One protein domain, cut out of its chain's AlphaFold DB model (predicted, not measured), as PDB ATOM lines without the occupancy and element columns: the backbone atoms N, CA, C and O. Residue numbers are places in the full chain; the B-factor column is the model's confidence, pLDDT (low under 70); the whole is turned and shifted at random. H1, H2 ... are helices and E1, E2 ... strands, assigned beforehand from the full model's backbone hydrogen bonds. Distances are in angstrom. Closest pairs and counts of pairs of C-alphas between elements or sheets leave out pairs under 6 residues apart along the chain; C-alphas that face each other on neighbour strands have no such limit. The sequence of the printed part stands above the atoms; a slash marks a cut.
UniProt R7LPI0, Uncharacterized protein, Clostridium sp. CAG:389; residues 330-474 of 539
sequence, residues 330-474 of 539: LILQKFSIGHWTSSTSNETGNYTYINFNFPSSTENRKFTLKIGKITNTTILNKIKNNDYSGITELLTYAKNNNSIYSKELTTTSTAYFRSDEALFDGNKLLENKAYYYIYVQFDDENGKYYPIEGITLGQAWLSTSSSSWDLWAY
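Overview. This is residues 330 to 474 of the 539 residues of an uncharacterized protein of Clostridium sp. CAG:389 (UniProt R7LPI0). One long antiparallel sheet of eight strands curls like part of a barrel and folds back on itself into two leaves, E4 E3 E6 E7 E8 facing E2 E5, with E1 as the hinge between them; it is not closed, for the edge strands E4 and E5 do not pair. A helical hairpin, H1 and H2, packs on the larger leaf through H2, which crosses E6 and E7, while H1 lies farthest from the mean of the C-alphas; residues 342 to 347, the tip of the hairpin of E1 and E2, stick out. The printed part has 145 residues, with two named helices and eight named strands in the order E1 E2 E3 H1 H2 E4 E5 E6 E7 E8. The sheet's order is E4 E3 E6 E7 E8 E1 E2 E5, and the class is mixed, helices and strands. The whole is compact, with a radius of gyration of the C-alphas of 15.6 A and spans of 46 by 37 by 25 A.

Arrangement. E1, residues 334 to 341, and E2, residues 348 to 355, form an antiparallel hairpin, with N 336 and O 353 at 2.9 A, within hydrogen-bond range. E1 bends by 71 degrees at residue 338. E3, residues 366 to 373, is apart from E2. H1, residues 377 to 384, and H2, residues 389 to 400, form a helical hairpin: they touch through residues 389 to 394 of H2 alone, opposite ways at a steep tilt of 43 degrees, and their closest C-alphas are those of Ile 379 and Gly 390, 5.0 A apart. Every O i to N i+4 pair is within hydrogen-bond range in H1, and 7 of 8 are in H2. E4, residues 405 to 410, is an edge strand antiparallel to E3, with N 369 and O 407 at 2.8 A. E5, residues 416 to 419, is the other edge strand, antiparallel to E2, with N 354 and O 417 at 2.9 A. The closest C-alphas of E4 and E5, those of Thr 410 and Phe 417, are 7.2 A apart. E6, residues 435 to 442, is antiparallel to E3, with N 370 and O 439 at 2.8 A. E7, residues 452 to 462, and E8, residues 469 to 473, follow E6 in a meander, each strand the antiparallel neighbour of the one before; N 438 and O 456 are 2.9 A apart, and N 470 and O 461 are 2.8 A apart. E8 is also antiparallel to E1, with N 473 and O 335 at 3.0 A. H2 is on the sheet at a height of 8.4 A, over E7 and, only just, with 3 C-alphas, over E6; it runs across the strands, at 87 degrees to E7 on the local plane. The closest C-alphas of H2 and E7 are those of Leu 395 and Ile 455, 5.7 A apart. H1 is only just not on the sheet, with 4 pairs of C-alphas within 10 A.

Along the chain. E1 begins at C-alpha 334, (27.755, 69.784, 334.344). E2 measures 22.1 A from first to last C-alpha, E3 23.7 A, E6 23.1 A and H2 17.2 A. E7 is the longest strand, 31.7 A from C-alpha 452 at (11.034, 72.891, 336.678) to C-alpha 462. E8 ends at C-alpha 473, (29.201, 68.075, 339.525).

Size, cuts and confidence. The C-alphas farthest apart are those of Gly 447 and Ser 465, 47.2 A. The printed part has no cut. The link from E5 to E6, residues 420 to 434, is long. The model's mean pLDDT over the printed part is 77.0; 35 residues are under 70, among them residues 357 to 362, 425 to 429 and 462 to 474.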
ATOM      1  N   LEU A 330      15.179  67.697 336.855       61.62
ATOM      2  CA  LEU A 330      16.352  67.815 335.996       61.62
ATOM      3  C   LEU A 330      17.604  67.327 336.732       61.62
ATOM      4  O   LEU A 330      17.911  67.764 337.844       61.62
ATOM      5  N   ILE A 331      18.395  66.490 336.064       57.34
ATOM      6  CA  ILE A 331      19.803  66.324 336.425       57.34
ATOM      7  C   ILE A 331      20.588  67.398 335.676       57.34
ATOM      8  O   ILE A 331      20.566  67.465 334.445       57.34
ATOM      9  N   LEU A 332      21.290  68.243 336.428       63.91
ATOM     10  CA  LEU A 332      22.282  69.162 335.871       63.91
ATOM     11  C   LEU A 332      23.384  68.340 335.198       63.91
ATOM     12  O   LEU A 332      23.921  67.451 335.842       63.91
ATOM     13  N   GLN A 333      23.729  68.605 333.932       61.00
ATOM     14  CA  GLN A 333      24.712  67.788 333.198       61.00
ATOM     15  C   GLN A 333      26.151  68.096 333.575       61.00
ATOM     16  O   GLN A 333      27.021  67.251 333.437       61.00
ATOM     17  N   LYS A 334      26.432  69.348 333.923       67.62
ATOM     18  CA  LYS A 334      27.755  69.784 334.344       67.62
ATOM     19  C   LYS A 334      27.595  71.059 335.137       67.62
ATOM     20  O   LYS A 334      26.848  71.954 334.752       67.62
ATOM     21  N   PHE A 335      28.333  71.143 336.223       74.38
ATOM     22  CA  PHE A 335      28.484  72.357 336.993       74.38
ATOM     23  C   PHE A 335      29.945  72.460 337.400       74.38
ATOM     24  O   PHE A 335      30.528  71.486 337.887       74.38
ATOM     25  N   SER A 336      30.520  73.624 337.138       71.75
ATOM     26  CA  SER A 336      31.892  73.957 337.479       71.75
ATOM     27  C   SER A 336      31.928  75.418 337.902       71.75
ATOM     28  O   SER A 336      31.580  76.304 337.123       71.75
ATOM     29  N   ILE A 337      32.350  75.661 339.134       75.06
ATOM     30  CA  ILE A 337      32.773  76.982 339.604       75.06
ATOM     31  C   ILE A 337      34.246  76.850 339.922       75.06
ATOM     32  O   ILE A 337      34.596  75.909 340.633       75.06
ATOM     33  N   GLY A 338      35.077  77.747 339.399       70.25
ATOM     34  CA  GLY A 338      36.511  77.633 339.613       70.25
ATOM     35  C   GLY A 338      37.350  78.718 338.960       70.25
ATOM     36  O   GLY A 338      36.857  79.745 338.487       70.25
ATOM     37  N   HIS A 339      38.649  78.445 338.932       70.94
ATOM     38  CA  HIS A 339      39.678  79.270 338.310       70.94
ATOM     39  C   HIS A 339      40.278  78.523 337.119       70.94
ATOM     40  O   HIS A 339      40.536  77.323 337.203       70.94
ATOM     41  N   TRP A 340      40.525  79.216 336.014       69.56
ATOM     42  CA  TRP A 340      41.185  78.652 334.845       69.56
ATOM     43  C   TRP A 340      42.429  79.464 334.483       69.56
ATOM     44  O   TRP A 340      42.503  80.671 334.714       69.56
ATOM     45  N   THR A 341      43.414  78.786 333.902       68.75
ATOM     46  CA  THR A 341      44.647  79.401 333.408       68.75
ATOM     47  C   THR A 341      44.865  78.959 331.969       68.75
ATOM     48  O   THR A 341      44.864  77.764 331.672       68.75
ATOM     49  N   SER A 342      45.022  79.922 331.066       68.94
ATOM     50  CA  SER A 342      45.332  79.690 329.661       68.94
ATOM     51  C   SER A 342      46.770  79.208 329.512       68.94
ATOM     52  O   SER A 342      47.703  79.924 329.874       68.94
ATOM     53  N   SER A 343      46.971  78.033 328.917       70.31
ATOM     54  CA  SER A 343      48.314  77.519 328.619       70.31
ATOM     55  C   SER A 343      49.005  78.257 327.467       70.31
ATOM     56  O   SER A 343      50.218  78.149 327.314       70.31
ATOM     57  N   THR A 344      48.250  78.994 326.648       74.88
ATOM     58  CA  THR A 344      48.763  79.671 325.447       74.88
ATOM     59  C   THR A 344      48.949  81.171 325.634       74.88
ATOM     60  O   THR A 344      49.855  81.739 325.033       74.88
ATOM     61  N   SER A 345      48.101  81.818 326.440       74.75
ATOM     62  CA  SER A 345      48.155  83.270 326.680       74.75
ATOM     63  C   SER A 345      48.668  83.651 328.073       74.75
ATOM     64  O   SER A 345      48.854  84.834 328.330       74.75
ATOM     65  N   ASN A 346      48.908  82.682 328.973       71.94
ATOM     66  CA  ASN A 346      49.197  82.908 330.402       71.94
ATOM     67  C   ASN A 346      48.138  83.761 331.129       71.94
ATOM     68  O   ASN A 346      48.374  84.267 332.226       71.94
ATOM     69  N   GLU A 347      46.960  83.920 330.534       74.88
ATOM     70  CA  GLU A 347      45.836  84.603 331.157       74.88
ATOM     71  C   GLU A 347      45.244  83.719 332.250       74.88
ATOM     72  O   GLU A 347      45.102  82.506 332.088       74.88
ATOM     73  N   THR A 348      44.892  84.336 333.370       71.94
ATOM     74  CA  THR A 348      44.190  83.680 334.473       71.94
ATOM     75  C   THR A 348      42.827  84.324 334.630       71.94
ATOM     76  O   THR A 348      42.683  85.539 334.490       71.94
ATOM     77  N   GLY A 349      41.813  83.510 334.895       72.06
ATOM     78  CA  GLY A 349      40.443  83.981 334.997       72.06
ATOM     79  C   GLY A 349      39.612  83.113 335.922       72.06
ATOM     80  O   GLY A 349      39.934  81.959 336.197       72.06
ATOM     81  N   ASN A 350      38.513  83.678 336.401       78.38
ATOM     82  CA  ASN A 350      37.505  82.918 337.119       78.38
ATOM     83  C   ASN A 350      36.424  82.460 336.145       78.38
ATOM     84  O   ASN A 350      36.295  82.996 335.048       78.38
ATOM     85  N   TYR A 351      35.662  81.442 336.519       74.81
ATOM     86  CA  TYR A 351      34.530  81.026 335.713       74.81
ATOM     87  C   TYR A 351      33.433  80.387 336.550       74.81
ATOM     88  O   TYR A 351      33.673  79.716 337.556       74.81
ATOM     89  N   THR A 352      32.207  80.560 336.074       80.38
ATOM     90  CA  THR A 352      31.068  79.735 336.459       80.38
ATOM     91  C   THR A 352      30.435  79.171 335.204       80.38
ATOM     92  O   THR A 352      30.073  79.906 334.287       80.38
ATOM     93  N   TYR A 353      30.300  77.855 335.169       78.94
ATOM     94  CA  TYR A 353      29.786  77.100 334.041       78.94
ATOM     95  C   TYR A 353      28.697  76.155 334.538       78.94
ATOM     96  O   TYR A 353      28.939  75.340 335.430       78.94
ATOM     97  N   ILE A 354      27.510  76.234 333.937       77.81
ATOM     98  CA  ILE A 354      26.399  75.324 334.226       77.81
ATOM     99  C   ILE A 354      25.795  74.871 332.906       77.81
ATOM    100  O   ILE A 354      25.421  75.692 332.073       77.81
ATOM    101  N   ASN A 355      25.705  73.559 332.725       72.81
ATOM    102  CA  ASN A 355      25.042  72.956 331.585       72.81
ATOM    103  C   ASN A 355      23.807  72.192 332.052       72.81
ATOM    104  O   ASN A 355      23.867  71.373 332.976       72.81
ATOM    105  N   PHE A 356      22.697  72.460 331.388       70.81
ATOM    106  CA  PHE A 356      21.400  71.882 331.671       70.81
ATOM    107  C   PHE A 356      20.994  70.938 330.531       70.81
ATOM    108  O   PHE A 356      21.593  70.946 329.458       70.81
ATOM    109  N   ASN A 357      19.982  70.099 330.749       63.47
ATOM    110  CA  ASN A 357      19.493  69.159 329.736       63.47
ATOM    111  C   ASN A 357      18.054  69.487 329.320       63.47
ATOM    112  O   ASN A 357      17.139  68.731 329.648       63.47
ATOM    113  N   PHE A 358      17.838  70.617 328.646       65.31
ATOM    114  CA  PHE A 358      16.494  71.035 328.240       65.31
ATOM    115  C   PHE A 358      16.444  71.612 326.804       65.31
ATOM    116  O   PHE A 358      17.490  71.822 326.185       65.31
ATOM    117  N   PRO A 359      15.246  71.743 326.202       56.19
ATOM    118  CA  PRO A 359      15.049  71.871 324.757       56.19
ATOM    119  C   PRO A 359      15.345  73.265 324.217       56.19
ATOM    120  O   PRO A 359      15.261  74.265 324.929       56.19
ATOM    121  N   SER A 360      15.575  73.348 322.904       55.50
ATOM    122  CA  SER A 360      15.939  74.602 322.245       55.50
ATOM    123  C   SER A 360      14.836  75.664 322.166       55.50
ATOM    124  O   SER A 360      15.094  76.785 321.755       55.50
ATOM    125  N   SER A 361      13.607  75.337 322.558       56.88
ATOM    126  CA  SER A 361      12.454  76.244 322.532       56.88
ATOM    127  C   SER A 361      12.377  77.209 323.726       56.88
ATOM    128  O   SER A 361      11.433  77.990 323.806       56.88
ATOM    129  N   THR A 362      13.340  77.164 324.654       61.25
ATOM    130  CA  THR A 362      13.305  77.870 325.954       61.25
ATOM    131  C   THR A 362      14.518  78.786 326.173       61.25
ATOM    132  O   THR A 362      15.088  78.860 327.260       61.25
ATOM    133  N   GLU A 363      14.947  79.482 325.118       71.31
ATOM    134  CA  GLU A 363      16.104  80.386 325.158       71.31
ATOM    135  C   GLU A 363      16.016  81.452 326.257       71.31
ATOM    136  O   GLU A 363      14.969  82.063 326.468       71.31
ATOM    137  N   ASN A 364      17.159  81.709 326.905       83.06
ATOM    138  CA  ASN A 364      17.358  82.785 327.880       83.06
ATOM    139  C   ASN A 364      16.386  82.748 329.069       83.06
ATOM    140  O   ASN A 364      15.916  83.785 329.545       83.06
ATOM    141  N   ARG A 365      16.089  81.545 329.570       82.50
ATOM    142  CA  ARG A 365      15.187  81.344 330.704       82.50
ATOM    143  C   ARG A 365      15.865  81.749 332.012       82.50
ATOM    144  O   ARG A 365      17.043  81.462 332.253       82.50
ATOM    145  N   LYS A 366      15.098  82.398 332.888       89.00
ATOM    146  CA  LYS A 366      15.542  82.731 334.245       89.00
ATOM    147  C   LYS A 366      15.510  81.507 335.151       89.00
ATOM    148  O   LYS A 366      14.595  80.688 335.071       89.00
ATOM    149  N   PHE A 367      16.487  81.408 336.044       89.56
ATOM    150  CA  PHE A 367      16.518  80.384 337.080       89.56
ATOM    151  C   PHE A 367      17.194  80.884 338.354       89.56
ATOM    152  O   PHE A 367      18.136  81.672 338.316       89.56
ATOM    153  N   THR A 368      16.744  80.384 339.498       92.06
ATOM    154  CA  THR A 368      17.422  80.555 340.783       92.06
ATOM    155  C   THR A 368      18.445  79.443 340.962       92.06
ATOM    156  O   THR A 368      18.074  78.275 340.924       92.06
ATOM    157  N   LEU A 369      19.711  79.787 341.203       90.75
ATOM    158  CA  LEU A 369      20.772  78.865 341.609       90.75
ATOM    159  C   LEU A 369      20.941  78.905 343.126       90.75
ATOM    160  O   LEU A 369      21.181  79.980 343.669       90.75
ATOM    161  N   LYS A 370      20.902  77.746 343.789       91.94
ATOM    162  CA  LYS A 370      21.247  77.571 345.204       91.94
ATOM    163  C   LYS A 370      22.377  76.565 345.370       91.94
ATOM    164  O   LYS A 370      22.346  75.489 344.776       91.94
ATOM    165  N   ILE A 371      23.333  76.887 346.234       89.88
ATOM    166  CA  ILE A 371      24.418  75.985 346.637       89.88
ATOM    167  C   ILE A 371      24.383  75.864 348.155       89.88
ATOM    168  O   ILE A 371      24.316  76.880 348.848       89.88
ATOM    169  N   GLY A 372      24.430  74.649 348.694       90.50
ATOM    170  CA  GLY A 372      24.447  74.436 350.143       90.50
ATOM    171  C   GLY A 372      25.130  73.141 350.544       90.50
ATOM    172  O   GLY A 372      25.193  72.190 349.770       90.50
ATOM    173  N   LYS A 373      25.683  73.110 351.759       89.75
ATOM    174  CA  LYS A 373      26.396  71.940 352.280       89.75
ATOM    175  C   LYS A 373      25.409  70.820 352.607       89.75
ATOM    176  O   LYS A 373      24.374  71.041 353.240       89.75
ATOM    177  N   ILE A 374      25.740  69.596 352.212       89.44
ATOM    178  CA  ILE A 374      24.946  68.416 352.551       89.44
ATOM    179  C   ILE A 374      25.460  67.861 353.872       89.44
ATOM    180  O   ILE A 374      26.594  67.397 353.969       89.44
ATOM    181  N   THR A 375      24.609  67.894 354.892       89.00
ATOM    182  CA  THR A 375      24.921  67.348 356.223       89.00
ATOM    183  C   THR A 375      24.246  65.999 356.469       89.00
ATOM    184  O   THR A 375      24.653  65.248 357.352       89.00
ATOM    185  N   ASN A 376      23.243  65.649 355.657       90.31
ATOM    186  CA  ASN A 376      22.529  64.385 355.767       90.31
ATOM    187  C   ASN A 376      23.349  63.233 355.161       90.31
ATOM    188  O   ASN A 376      23.392  63.032 353.946       90.31
ATOM    189  N   THR A 377      23.973  62.445 356.033       87.62
ATOM    190  CA  THR A 377      24.809  61.296 355.660       87.62
ATOM    191  C   THR A 377      24.019  60.136 355.054       87.62
ATOM    192  O   THR A 377      24.588  59.366 354.286       87.62
ATOM    193  N   THR A 378      22.718  60.020 355.336       91.19
ATOM    194  CA  THR A 378      21.863  58.966 354.759       91.19
ATOM    195  C   THR A 378      21.640  59.207 353.272       91.19
ATOM    196  O   THR A 378      21.859  58.299 352.473       91.19
ATOM    197  N   ILE A 379      21.293  60.445 352.898       85.19
ATOM    198  CA  ILE A 379      21.149  60.857 351.493       85.19
ATOM    199  C   ILE A 379      22.458  60.618 350.747       85.19
ATOM    200  O   ILE A 379      22.459  59.993 349.687       85.19
ATOM    201  N   LEU A 380      23.577  61.063 351.334       82.12
ATOM    202  CA  LEU A 380      24.892  60.832 350.752       82.12
ATOM    203  C   LEU A 380      25.115  59.339 350.540       82.12
ATOM    204  O   LEU A 380      25.338  58.961 349.402       82.12
ATOM    205  N   ASN A 381      24.989  58.496 351.571       81.62
ATOM    206  CA  ASN A 381      25.218  57.048 351.487       81.62
ATOM    207  C   ASN A 381      24.367  56.352 350.420       81.62
ATOM    208  O   ASN A 381      24.877  55.473 349.731       81.62
ATOM    209  N   LYS A 382      23.101  56.748 350.248       79.69
ATOM    210  CA  LYS A 382      22.259  56.238 349.157       79.69
ATOM    211  C   LYS A 382      22.864  56.560 347.799       79.69
ATOM    212  O   LYS A 382      23.144  55.651 347.023       79.69
ATOM    213  N   ILE A 383      23.171  57.836 347.566       74.62
ATOM    214  CA  ILE A 383      23.826  58.273 346.330       74.62
ATOM    215  C   ILE A 383      25.175  57.548 346.165       74.62
ATOM    216  O   ILE A 383      25.461  57.052 345.080       74.62
ATOM    217  N   LYS A 384      25.955  57.387 347.251       72.62
ATOM    218  CA  LYS A 384      27.260  56.698 347.251       72.62
ATOM    219  C   LYS A 384      27.173  55.258 346.746       72.62
ATOM    220  O   LYS A 384      28.126  54.771 346.142       72.62
ATOM    221  N   ASN A 385      26.051  54.601 347.025       71.25
ATOM    222  CA  ASN A 385      25.780  53.199 346.725       71.25
ATOM    223  C   ASN A 385      24.938  53.013 345.451       71.25
ATOM    224  O   ASN A 385      24.379  51.936 345.252       71.25
ATOM    225  N   ASN A 386      24.834  54.039 344.597       65.06
ATOM    226  CA  ASN A 386      24.005  54.040 343.385       65.06
ATOM    227  C   ASN A 386      22.499  53.821 343.649       65.06
ATOM    228  O   ASN A 386      21.765  53.380 342.764       65.06
ATOM    229  N   ASP A 387      22.014  54.144 344.852       70.44
ATOM    230  CA  ASP A 387      20.582  54.216 345.144       70.44
ATOM    231  C   ASP A 387      20.038  55.578 344.692       70.44
ATOM    232  O   ASP A 387      20.166  56.603 345.372       70.44
ATOM    233  N   TYR A 388      19.404  55.574 343.519       65.00
ATOM    234  CA  TYR A 388      18.841  56.764 342.882       65.00
ATOM    235  C   TYR A 388      17.710  57.431 343.683       65.00
ATOM    236  O   TYR A 388      17.423  58.607 343.443       65.00
ATOM    237  N   SER A 389      17.106  56.756 344.674       72.94
ATOM    238  CA  SER A 389      16.152  57.411 345.584       72.94
ATOM    239  C   SER A 389      16.807  58.557 346.367       72.94
ATOM    240  O   SER A 389      16.155  59.564 346.649       72.94
ATOM    241  N   GLY A 390      18.123  58.473 346.604       76.62
ATOM    242  CA  GLY A 390      18.905  59.522 347.252       76.62
ATOM    243  C   GLY A 390      18.895  60.858 346.501       76.62
ATOM    244  O   GLY A 390      18.938  61.903 347.139       76.62
ATOM    245  N   ILE A 391      18.758  60.869 345.170       74.31
ATOM    246  CA  ILE A 391      18.661  62.116 344.385       74.31
ATOM    247  C   ILE A 391      17.312  62.814 344.613       74.31
ATOM    248  O   ILE A 391      17.261  64.034 344.760       74.31
ATOM    249  N   THR A 392      16.225  62.045 344.715       75.62
ATOM    250  CA  THR A 392      14.885  62.585 345.018       75.62
ATOM    251  C   THR A 392      14.832  63.151 346.440       75.62
ATOM    252  O   THR A 392      14.284  64.231 346.686       75.62
ATOM    253  N   GLU A 393      15.462  62.457 347.388       84.44
ATOM    254  CA  GLU A 393      15.622  62.952 348.757       84.44
ATOM    255  C   GLU A 393      16.522  64.190 348.812       84.44
ATOM    256  O   GLU A 393      16.211  65.126 349.546       84.44
ATOM    257  N   LEU A 394      17.591  64.246 348.007       84.81
ATOM    258  CA  LEU A 394      18.476  65.406 347.915       84.81
ATOM    259  C   LEU A 394      17.751  66.644 347.380       84.81
ATOM    260  O   LEU A 394      17.950  67.729 347.920       84.81
ATOM    261  N   LEU A 395      16.887  66.492 346.369       83.62
ATOM    262  CA  LEU A 395      16.037  67.582 345.880       83.62
ATOM    263  C   LEU A 395      15.157  68.131 347.009       83.62
ATOM    264  O   LEU A 395      15.123  69.336 347.256       83.62
ATOM    265  N   THR A 396      14.485  67.234 347.732       87.38
ATOM    266  CA  THR A 396      13.630  67.598 348.870       87.38
ATOM    267  C   THR A 396      14.437  68.269 349.983       87.38
ATOM    268  O   THR A 396      14.003  69.267 350.558       87.38
ATOM    269  N   TYR A 397      15.636  67.760 350.270       90.88
ATOM    270  CA  TYR A 397      16.562  68.349 351.231       90.88
ATOM    271  C   TYR A 397      16.978  69.764 350.805       90.88
ATOM    272  O   TYR A 397      16.870  70.689 351.606       90.88
ATOM    273  N   ALA A 398      17.379  69.964 349.548       90.50
ATOM    274  CA  ALA A 398      17.847  71.248 349.029       90.50
ATOM    275  C   ALA A 398      16.777  72.351 349.051       90.50
ATOM    276  O   ALA A 398      17.107  73.517 349.262       90.50
ATOM    277  N   LYS A 399      15.496  71.995 348.884       89.69
ATOM    278  CA  LYS A 399      14.371  72.939 348.999       89.69
ATOM    279  C   LYS A 399      14.189  73.486 350.414       89.69
ATOM    280  O   LYS A 399      13.830  74.648 350.574       89.69
ATOM    281  N   ASN A 400      14.412  72.638 351.417       91.00
ATOM    282  CA  ASN A 400      14.066  72.914 352.812       91.00
ATOM    283  C   ASN A 400      15.256  73.364 353.673       91.00
ATOM    284  O   ASN A 400      15.063  73.738 354.825       91.00
ATOM    285  N   ASN A 401      16.481  73.300 353.148       90.88
ATOM    286  CA  ASN A 401      17.692  73.649 353.886       90.88
ATOM    287  C   ASN A 401      18.303  74.961 353.385       90.88
ATOM    288  O   ASN A 401      18.150  75.348 352.225       90.88
ATOM    289  N   ASN A 402      19.025  75.633 354.283       86.06
ATOM    290  CA  ASN A 402      19.695  76.890 353.976       86.06
ATOM    291  C   ASN A 402      20.817  76.680 352.955       86.06
ATOM    292  O   ASN A 402      21.696  75.835 353.133       86.06
ATOM    293  N   SER A 403      20.811  77.512 351.918       90.06
ATOM    294  CA  SER A 403      21.906  77.622 350.962       90.06
ATOM    295  C   SER A 403      22.960  78.600 351.472       90.06
ATOM    296  O   SER A 403      22.619  79.667 351.977       90.06
ATOM    297  N   ILE A 404      24.236  78.279 351.268       88.62
ATOM    298  CA  ILE A 404      25.349  79.214 351.497       88.62
ATOM    299  C   ILE A 404      25.479  80.240 350.365       88.62
ATOM    300  O   ILE A 404      26.164  81.246 350.513       88.62
ATOM    301  N   TYR A 405      24.817  79.987 349.235       89.06
ATOM    302  CA  TYR A 405      24.734  80.896 348.104       89.06
ATOM    303  C   TYR A 405      23.394  80.741 347.391       89.06
ATOM    304  O   TYR A 405      22.956  79.614 347.153       89.06
ATOM    305  N   SER A 406      22.767  81.860 347.027       92.00
ATOM    306  CA  SER A 406      21.542  81.893 346.230       92.00
ATOM    307  C   SER A 406      21.538  83.115 345.318       92.00
ATOM    308  O   SER A 406      21.752  84.226 345.800       92.00
ATOM    309  N   LYS A 407      21.276  82.936 344.021       91.62
ATOM    310  CA  LYS A 407      21.175  84.046 343.060       91.62
ATOM    311  C   LYS A 407      20.255  83.700 341.896       91.62
ATOM    312  O   LYS A 407      20.247  82.561 341.435       91.62
ATOM    313  N   GLU A 408      19.530  84.695 341.401       93.50
ATOM    314  CA  GLU A 408      18.800  84.603 340.137       93.50
ATOM    315  C   GLU A 408      19.738  84.861 338.954       93.50
ATOM    316  O   GLU A 408      20.521  85.813 338.946       93.50
ATOM    317  N   LEU A 409      19.669  83.984 337.961       91.25
ATOM    318  CA  LEU A 409      20.509  83.964 336.773       91.25
ATOM    319  C   LEU A 409      19.637  83.769 335.529       91.25
ATOM    320  O   LEU A 409      18.437  83.508 335.610       91.25
ATOM    321  N   THR A 410      20.241  83.911 334.357       89.94
ATOM    322  CA  THR A 410      19.573  83.745 333.063       89.94
ATOM    323  C   THR A 410      20.483  82.943 332.159       89.94
ATOM    324  O   THR A 410      21.676  83.234 332.107       89.94
ATOM    325  N   THR A 411      19.956  81.923 331.487       86.06
ATOM    326  CA  THR A 411      20.756  81.134 330.547       86.06
ATOM    327  C   THR A 411      21.242  81.995 329.372       86.06
ATOM    328  O   THR A 411      20.605  82.976 329.008       86.06
ATOM    329  N   THR A 412      22.418  81.681 328.826       83.75
ATOM    330  CA  THR A 412      23.052  82.380 327.690       83.75
ATOM    331  C   THR A 412      22.732  81.731 326.346       83.75
ATOM    332  O   THR A 412      22.802  82.373 325.303       83.75
ATOM    333  N   SER A 413      22.405  80.443 326.362       75.19
ATOM    334  CA  SER A 413      21.715  79.745 325.281       75.19
ATOM    335  C   SER A 413      20.610  78.895 325.898       75.19
ATOM    336  O   SER A 413      20.358  78.997 327.098       75.19
ATOM    337  N   THR A 414      19.943  78.066 325.099       71.31
ATOM    338  CA  THR A 414      18.796  77.249 325.513       71.31
ATOM    339  C   THR A 414      19.052  76.590 326.858       71.31
ATOM    340  O   THR A 414      18.431  76.991 327.821       71.31
ATOM    341  N   ALA A 415      20.075  75.747 326.979       73.69
ATOM    342  CA  ALA A 415      20.366  74.983 328.188       73.69
ATOM    343  C   ALA A 415      21.762  75.263 328.766       73.69
ATOM    344  O   ALA A 415      22.409  74.361 329.297       73.69
ATOM    345  N   TYR A 416      22.245  76.503 328.665       78.69
ATOM    346  CA  TYR A 416      23.623  76.828 329.027       78.69
ATOM    347  C   TYR A 416      23.748  78.127 329.807       78.69
ATOM    348  O   TYR A 416      23.108  79.117 329.476       78.69
ATOM    349  N   PHE A 417      24.615  78.146 330.814       86.38
ATOM    350  CA  PHE A 417      25.048  79.361 331.490       86.38
ATOM    351  C   PHE A 417      26.574  79.406 331.576       86.38
ATOM    352  O   PHE A 417      27.213  78.439 332.007       86.38
ATOM    353  N   ARG A 418      27.147  80.565 331.238       85.00
ATOM    354  CA  ARG A 418      28.560  80.880 331.456       85.00
ATOM    355  C   ARG A 418      28.728  82.303 331.955       85.00
ATOM    356  O   ARG A 418      28.143  83.227 331.402       85.00
ATOM    357  N   SER A 419      29.588  82.457 332.948       83.50
ATOM    358  CA  SER A 419      30.147  83.734 333.370       83.50
ATOM    359  C   SER A 419      31.661  83.584 333.474       83.50
ATOM    360  O   SER A 419      32.133  82.576 334.002       83.50
ATOM    361  N   ASP A 420      32.403  84.571 332.972       79.12
ATOM    362  CA  ASP A 420      33.866  84.654 333.109       79.12
ATOM    363  C   ASP A 420      34.281  85.319 334.444       79.12
ATOM    364  O   ASP A 420      35.439  85.668 334.666       79.12
ATOM    365  N   GLU A 421      33.325  85.474 335.366       77.44
ATOM    366  CA  GLU A 421      33.546  85.874 336.751       77.44
ATOM    367  C   GLU A 421      33.115  84.745 337.707       77.44
ATOM    368  O   GLU A 421      32.254  83.909 337.400       77.44
ATOM    369  N   ALA A 422      33.715  84.705 338.900       69.38
ATOM    370  CA  ALA A 422      33.272  83.800 339.956       69.38
ATOM    371  C   ALA A 422      31.956  84.322 340.542       69.38
ATOM    372  O   ALA A 422      31.930  85.359 341.202       69.38
ATOM    373  N   LEU A 423      30.861  83.582 340.350       76.88
ATOM    374  CA  LEU A 423      29.578  83.910 340.977       76.88
ATOM    375  C   LEU A 423      29.593  83.698 342.497       76.88
ATOM    376  O   LEU A 423      28.797  84.297 343.214       76.88
ATOM    377  N   PHE A 424      30.490  82.838 342.973       71.50
ATOM    378  CA  PHE A 424      30.595  82.406 344.355       71.50
ATOM    379  C   PHE A 424      32.073  82.347 344.762       71.50
ATOM    380  O   PHE A 424      32.849  81.606 344.160       71.50
ATOM    381  N   ASP A 425      32.461  83.125 345.778       67.00
ATOM    382  CA  ASP A 425      33.814  83.100 346.351       67.00
ATOM    383  C   ASP A 425      33.971  81.867 347.258       67.00
ATOM    384  O   ASP A 425      33.784  81.914 348.477       67.00
ATOM    385  N   GLY A 426      34.282  80.729 346.631       61.84
ATOM    386  CA  GLY A 426      34.451  79.441 347.304       61.84
ATOM    387  C   GLY A 426      35.581  79.412 348.339       61.84
ATOM    388  O   GLY A 426      35.574  78.538 349.204       61.84
ATOM    389  N   ASN A 427      36.491  80.395 348.318       59.25
ATOM    390  CA  ASN A 427      37.679  80.449 349.174       59.25
ATOM    391  C   ASN A 427      37.381  80.594 350.670       59.25
ATOM    392  O   ASN A 427      38.238  80.271 351.491       59.25
ATOM    393  N   LYS A 428      36.187  81.077 351.039       58.38
ATOM    394  CA  LYS A 428      35.818  81.339 352.443       58.38
ATOM    395  C   LYS A 428      34.723  80.431 352.990       58.38
ATOM    396  O   LYS A 428      34.473  80.451 354.191       58.38
ATOM    397  N   LEU A 429      34.039  79.687 352.123       68.06
ATOM    398  CA  LEU A 429      32.771  79.034 352.463       68.06
ATOM    399  C   LEU A 429      32.740  77.535 352.153       68.06
ATOM    400  O   LEU A 429      31.837  76.852 352.634       68.06
ATOM    401  N   LEU A 430      33.690  77.019 351.367       76.81
ATOM    402  CA  LEU A 430      33.785  75.592 351.074       76.81
ATOM    403  C   LEU A 430      34.776  74.881 352.002       76.81
ATOM    404  O   LEU A 430      35.741  75.454 352.499       76.81
ATOM    405  N   GLU A 431      34.517  73.594 352.215       80.94
ATOM    406  CA  GLU A 431      35.334  72.682 353.017       80.94
ATOM    407  C   GLU A 431      35.855  71.560 352.120       80.94
ATOM    408  O   GLU A 431      35.128  71.058 351.259       80.94
ATOM    409  N   ASN A 432      37.116  71.165 352.307       79.81
ATOM    410  CA  ASN A 432      37.822  70.344 351.327       79.81
ATOM    411  C   ASN A 432      37.230  68.943 351.355       79.81
ATOM    412  O   ASN A 432      37.065  68.370 352.430       79.81
ATOM    413  N   LYS A 433      36.891  68.411 350.180       77.06
ATOM    414  CA  LYS A 433      36.204  67.127 349.991       77.06
ATOM    415  C   LYS A 433      34.784  67.059 350.567       77.06
ATOM    416  O   LYS A 433      34.174  65.988 350.523       77.06
ATOM    417  N   ALA A 434      34.226  68.160 351.073       83.75
ATOM    418  CA  ALA A 434      32.842  68.186 351.534       83.75
ATOM    419  C   ALA A 434      31.858  68.192 350.352       83.75
ATOM    420  O   ALA A 434      32.167  68.656 349.252       83.75
ATOM    421  N   TYR A 435      30.657  67.676 350.606       86.00
ATOM    422  CA  TYR A 435      29.597  67.550 349.611       86.00
ATOM    423  C   TYR A 435      28.598  68.695 349.701       86.00
ATOM    424  O   TYR A 435      28.166  69.089 350.787       86.00
ATOM    425  N   TYR A 436      28.192  69.177 348.535       87.88
ATOM    426  CA  TYR A 436      27.269  70.282 348.357       87.88
ATOM    427  C   TYR A 436      26.157  69.875 347.402       87.88
ATOM    428  O   TYR A 436      26.369  69.107 346.464       87.88
ATOM    429  N   TYR A 437      24.960  70.393 347.640       87.94
ATOM    430  CA  TYR A 437      23.892  70.343 346.661       87.94
ATOM    431  C   TYR A 437      23.988  71.569 345.764       87.94
ATOM    432  O   TYR A 437      24.272  72.673 346.234       87.94
ATOM    433  N   ILE A 438      23.730  71.365 344.478       87.12
ATOM    434  CA  ILE A 438      23.552  72.422 343.495       87.12
ATOM    435  C   ILE A 438      22.119  72.285 343.009       87.12
ATOM    436  O   ILE A 438      21.779  71.339 342.302       87.12
ATOM    437  N   TYR A 439      21.281  73.210 343.448       88.38
ATOM    438  CA  TYR A 439      19.860  73.236 343.150       88.38
ATOM    439  C   TYR A 439      19.558  74.381 342.198       88.38
ATOM    440  O   TYR A 439      20.047  75.495 342.388       88.38
ATOM    441  N   VAL A 440      18.729  74.115 341.198       87.00
ATOM    442  CA  VAL A 440      18.225  75.133 340.284       87.00
ATOM    443  C   VAL A 440      16.709  75.088 340.234       87.00
ATOM    444  O   VAL A 440      16.120  74.013 340.277       87.00
ATOM    445  N   GLN A 441      16.077  76.248 340.127       88.81
ATOM    446  CA  GLN A 441      14.637  76.370 339.927       88.81
ATOM    447  C   GLN A 441      14.382  77.367 338.812       88.81
ATOM    448  O   GLN A 441      14.760  78.530 338.939       88.81
ATOM    449  N   PHE A 442      13.766  76.918 337.727       85.81
ATOM    450  CA  PHE A 442      13.437  77.775 336.600       85.81
ATOM    451  C   PHE A 442      12.145  78.551 336.846       85.81
ATOM    452  O   PHE A 442      11.187  78.017 337.406       85.81
ATOM    453  N   ASP A 443      12.124  79.798 336.381       85.88
ATOM    454  CA  ASP A 443      10.931  80.644 336.354       85.88
ATOM    455  C   ASP A 443       9.883  80.037 335.405       85.88
ATOM    456  O   ASP A 443      10.221  79.454 334.366       85.88
ATOM    457  N   ASP A 444       8.609  80.141 335.768       84.75
ATOM    458  CA  ASP A 444       7.487  79.672 334.959       84.75
ATOM    459  C   ASP A 444       7.076  80.675 333.858       84.75
ATOM    460  O   ASP A 444       6.209  80.375 333.037       84.75
ATOM    461  N   GLU A 445       7.720  81.847 333.804       85.38
ATOM    462  CA  GLU A 445       7.411  82.959 332.898       85.38
ATOM    463  C   GLU A 445       5.911  83.301 332.879       85.38
ATOM    464  O   GLU A 445       5.294  83.422 331.817       85.38
ATOM    465  N   ASN A 446       5.315  83.469 334.064       84.38
ATOM    466  CA  ASN A 446       3.884  83.727 334.261       84.38
ATOM    467  C   ASN A 446       2.999  82.579 333.746       84.38
ATOM    468  O   ASN A 446       1.988  82.796 333.072       84.38
ATOM    469  N   GLY A 447       3.397  81.341 334.042       79.44
ATOM    470  CA  GLY A 447       2.654  80.131 333.678       79.44
ATOM    471  C   GLY A 447       2.712  79.751 332.194       79.44
ATOM    472  O   GLY A 447       1.979  78.853 331.761       79.44
ATOM    473  N   LYS A 448       3.576  80.407 331.409       80.25
ATOM    474  CA  LYS A 448       3.943  79.969 330.054       80.25
ATOM    475  C   LYS A 448       4.637  78.611 330.107       80.25
ATOM    476  O   LYS A 448       4.377  77.748 329.260       80.25
ATOM    477  N   TYR A 449       5.486  78.429 331.112       79.44
ATOM    478  CA  TYR A 449       6.156  77.178 331.388       79.44
ATOM    479  C   TYR A 449       5.602  76.498 332.637       79.44
ATOM    480  O   TYR A 449       5.080  77.139 333.541       79.44
ATOM    481  N   TYR A 450       5.745  75.183 332.713       75.31
ATOM    482  CA  TYR A 450       5.633  74.471 333.972       75.31
ATOM    483  C   TYR A 450       6.873  74.751 334.838       75.31
ATOM    484  O   TYR A 450       7.984  74.883 334.302       75.31
ATOM    485  N   PRO A 451       6.712  74.837 336.171       75.62
ATOM    486  CA  PRO A 451       7.838  74.939 337.087       75.62
ATOM    487  C   PRO A 451       8.736  73.712 336.958       75.62
ATOM    488  O   PRO A 451       8.256  72.577 337.008       75.62
ATOM    489  N   ILE A 452      10.034  73.948 336.795       78.38
ATOM    490  CA  ILE A 452      11.034  72.891 336.678       78.38
ATOM    491  C   ILE A 452      12.146  73.161 337.670       78.38
ATOM    492  O   ILE A 452      12.599  74.295 337.840       78.38
ATOM    493  N   GLU A 453      12.604  72.093 338.304       80.81
ATOM    494  CA  GLU A 453      13.693  72.139 339.256       80.81
ATOM    495  C   GLU A 453      14.739  71.101 338.881       80.81
ATOM    496  O   GLU A 453      14.439  70.045 338.322       80.81
ATOM    497  N   GLY A 454      15.987  71.417 339.190       77.50
ATOM    498  CA  GLY A 454      17.107  70.522 338.996       77.50
ATOM    499  C   GLY A 454      17.943  70.407 340.250       77.50
ATOM    500  O   GLY A 454      18.063  71.353 341.028       77.50
ATOM    501  N   ILE A 455      18.536  69.236 340.439       79.62
ATOM    502  CA  ILE A 455      19.450  68.977 341.544       79.62
ATOM    503  C   ILE A 455      20.654  68.191 341.044       79.62
ATOM    504  O   ILE A 455      20.535  67.287 340.218       79.62
ATOM    505  N   THR A 456      21.831  68.518 341.563       78.25
ATOM    506  CA  THR A 456      22.985  67.628 341.483       78.25
ATOM    507  C   THR A 456      23.829  67.694 342.746       78.25
ATOM    508  O   THR A 456      23.716  68.618 343.559       78.25
ATOM    509  N   LEU A 457      24.659  66.672 342.909       79.44
ATOM    510  CA  LEU A 457      25.680  66.578 343.933       79.44
ATOM    511  C   LEU A 457      26.978  67.174 343.385       79.44
ATOM    512  O   LEU A 457      27.441  66.778 342.315       79.44
ATOM    513  N   GLY A 458      27.592  68.077 344.142       78.88
ATOM    514  CA  GLY A 458      28.950  68.531 343.890       78.88
ATOM    515  C   GLY A 458      29.874  68.253 345.064       78.88
ATOM    516  O   GLY A 458      29.436  68.225 346.216       78.88
ATOM    517  N   GLN A 459      31.156  68.049 344.780       80.81
ATOM    518  CA  GLN A 459      32.193  67.981 345.809       80.81
ATOM    519  C   GLN A 459      33.144  69.158 345.651       80.81
ATOM    520  O   GLN A 459      33.574  69.478 344.541       80.81
ATOM    521  N   ALA A 460      33.447  69.800 346.774       78.38
ATOM    522  CA  ALA A 460      34.405  70.886 346.821       78.38
ATOM    523  C   ALA A 460      35.834  70.340 346.883       78.38
ATOM    524  O   ALA A 460      36.130  69.450 347.683       78.38
ATOM    525  N   TRP A 461      36.721  70.911 346.080       73.94
ATOM    526  CA  TRP A 461      38.135  70.562 346.032       73.94
ATOM    527  C   TRP A 461      38.990  71.821 346.083       73.94
ATOM    528  O   TRP A 461      38.790  72.739 345.292       73.94
ATOM    529  N   LEU A 462      39.964  71.852 346.990       69.56
ATOM    530  CA  LEU A 462      40.990  72.892 347.007       69.56
ATOM    531  C   LEU A 462      42.161  72.476 346.109       69.56
ATOM    532  O   LEU A 462      42.849  71.485 346.378       69.56
ATOM    533  N   SER A 463      42.401  73.237 345.041       62.00
ATOM    534  CA  SER A 463      43.580  73.073 344.199       62.00
ATOM    535  C   SER A 463      44.828  73.558 344.932       62.00
ATOM    536  O   SER A 463      44.918  74.704 345.365       62.00
ATOM    537  N   THR A 464      45.825  72.683 345.045       59.84
ATOM    538  CA  THR A 464      47.102  72.971 345.708       59.84
ATOM    539  C   THR A 464      48.021  73.862 344.871       59.84
ATOM    540  O   THR A 464      48.887  74.517 345.437       59.84
ATOM    541  N   SER A 465      47.848  73.899 343.544       57.19
ATOM    542  CA  SER A 465      48.690  74.682 342.628       57.19
ATOM    543  C   SER A 465      48.190  76.113 342.429       57.19
ATOM    544  O   SER A 465      48.998  77.027 342.306       57.19
ATOM    545  N   SER A 466      46.872  76.328 342.433       56.31
ATOM    546  CA  SER A 466      46.259  77.652 342.242       56.31
ATOM    547  C   SER A 466      45.715  78.276 343.529       56.31
ATOM    548  O   SER A 466      45.328  79.440 343.514       56.31
ATOM    549  N   SER A 467      45.685  77.535 344.647       57.22
ATOM    550  CA  SER A 467      44.982  77.923 345.886       57.22
ATOM    551  C   SER A 467      43.501  78.271 345.668       57.22
ATOM    552  O   SER A 467      42.903  78.976 346.479       57.22
ATOM    553  N   SER A 468      42.911  77.764 344.582       57.75
ATOM    554  CA  SER A 468      41.525  78.017 344.190       57.75
ATOM    555  C   SER A 468      40.633  76.836 344.544       57.75
ATOM    556  O   SER A 468      41.042  75.676 344.442       57.75
ATOM    557  N   TRP A 469      39.396  77.133 344.926       60.59
ATOM    558  CA  TRP A 469      38.367  76.122 345.121       60.59
ATOM    559  C   TRP A 469      37.621  75.835 343.834       60.59
ATOM    560  O   TRP A 469      37.089  76.756 343.216       60.59
ATOM    561  N   ASP A 470      37.499  74.551 343.518       62.34
ATOM    562  CA  ASP A 470      36.611  74.085 342.473       62.34
ATOM    563  C   ASP A 470      35.434  73.303 343.062       62.34
ATOM    564  O   ASP A 470      35.597  72.462 343.952       62.34
ATOM    565  N   LEU A 471      34.235  73.552 342.536       68.25
ATOM    566  CA  LEU A 471      33.043  72.761 342.832       68.25
ATOM    567  C   LEU A 471      32.583  72.051 341.558       68.25
ATOM    568  O   LEU A 471      32.099  72.695 340.626       68.25
ATOM    569  N   TRP A 472      32.733  70.725 341.536       64.19
ATOM    570  CA  TRP A 472      32.459  69.884 340.369       64.19
ATOM    571  C   TRP A 472      31.225  69.015 340.571       64.19
ATOM    572  O   TRP A 472      31.064  68.403 341.627       64.19
ATOM    573  N   ALA A 473      30.381  68.934 339.543       62.75
ATOM    574  CA  ALA A 473      29.201  68.075 339.525       62.75
ATOM    575  C   ALA A 473      29.531  66.606 339.227       62.75
ATOM    576  O   ALA A 473      30.250  66.320 338.270       62.75
ATOM    577  N   TYR A 474      28.892  65.681 339.942       63.31
ATOM    578  CA  TYR A 474      28.910  64.248 339.625       63.31
ATOM    579  C   TYR A 474      27.700  63.902 338.759       63.31
ATOM    580  O   TYR A 474      26.585  63.784 339.258       63.31
TER     581      TYR A 474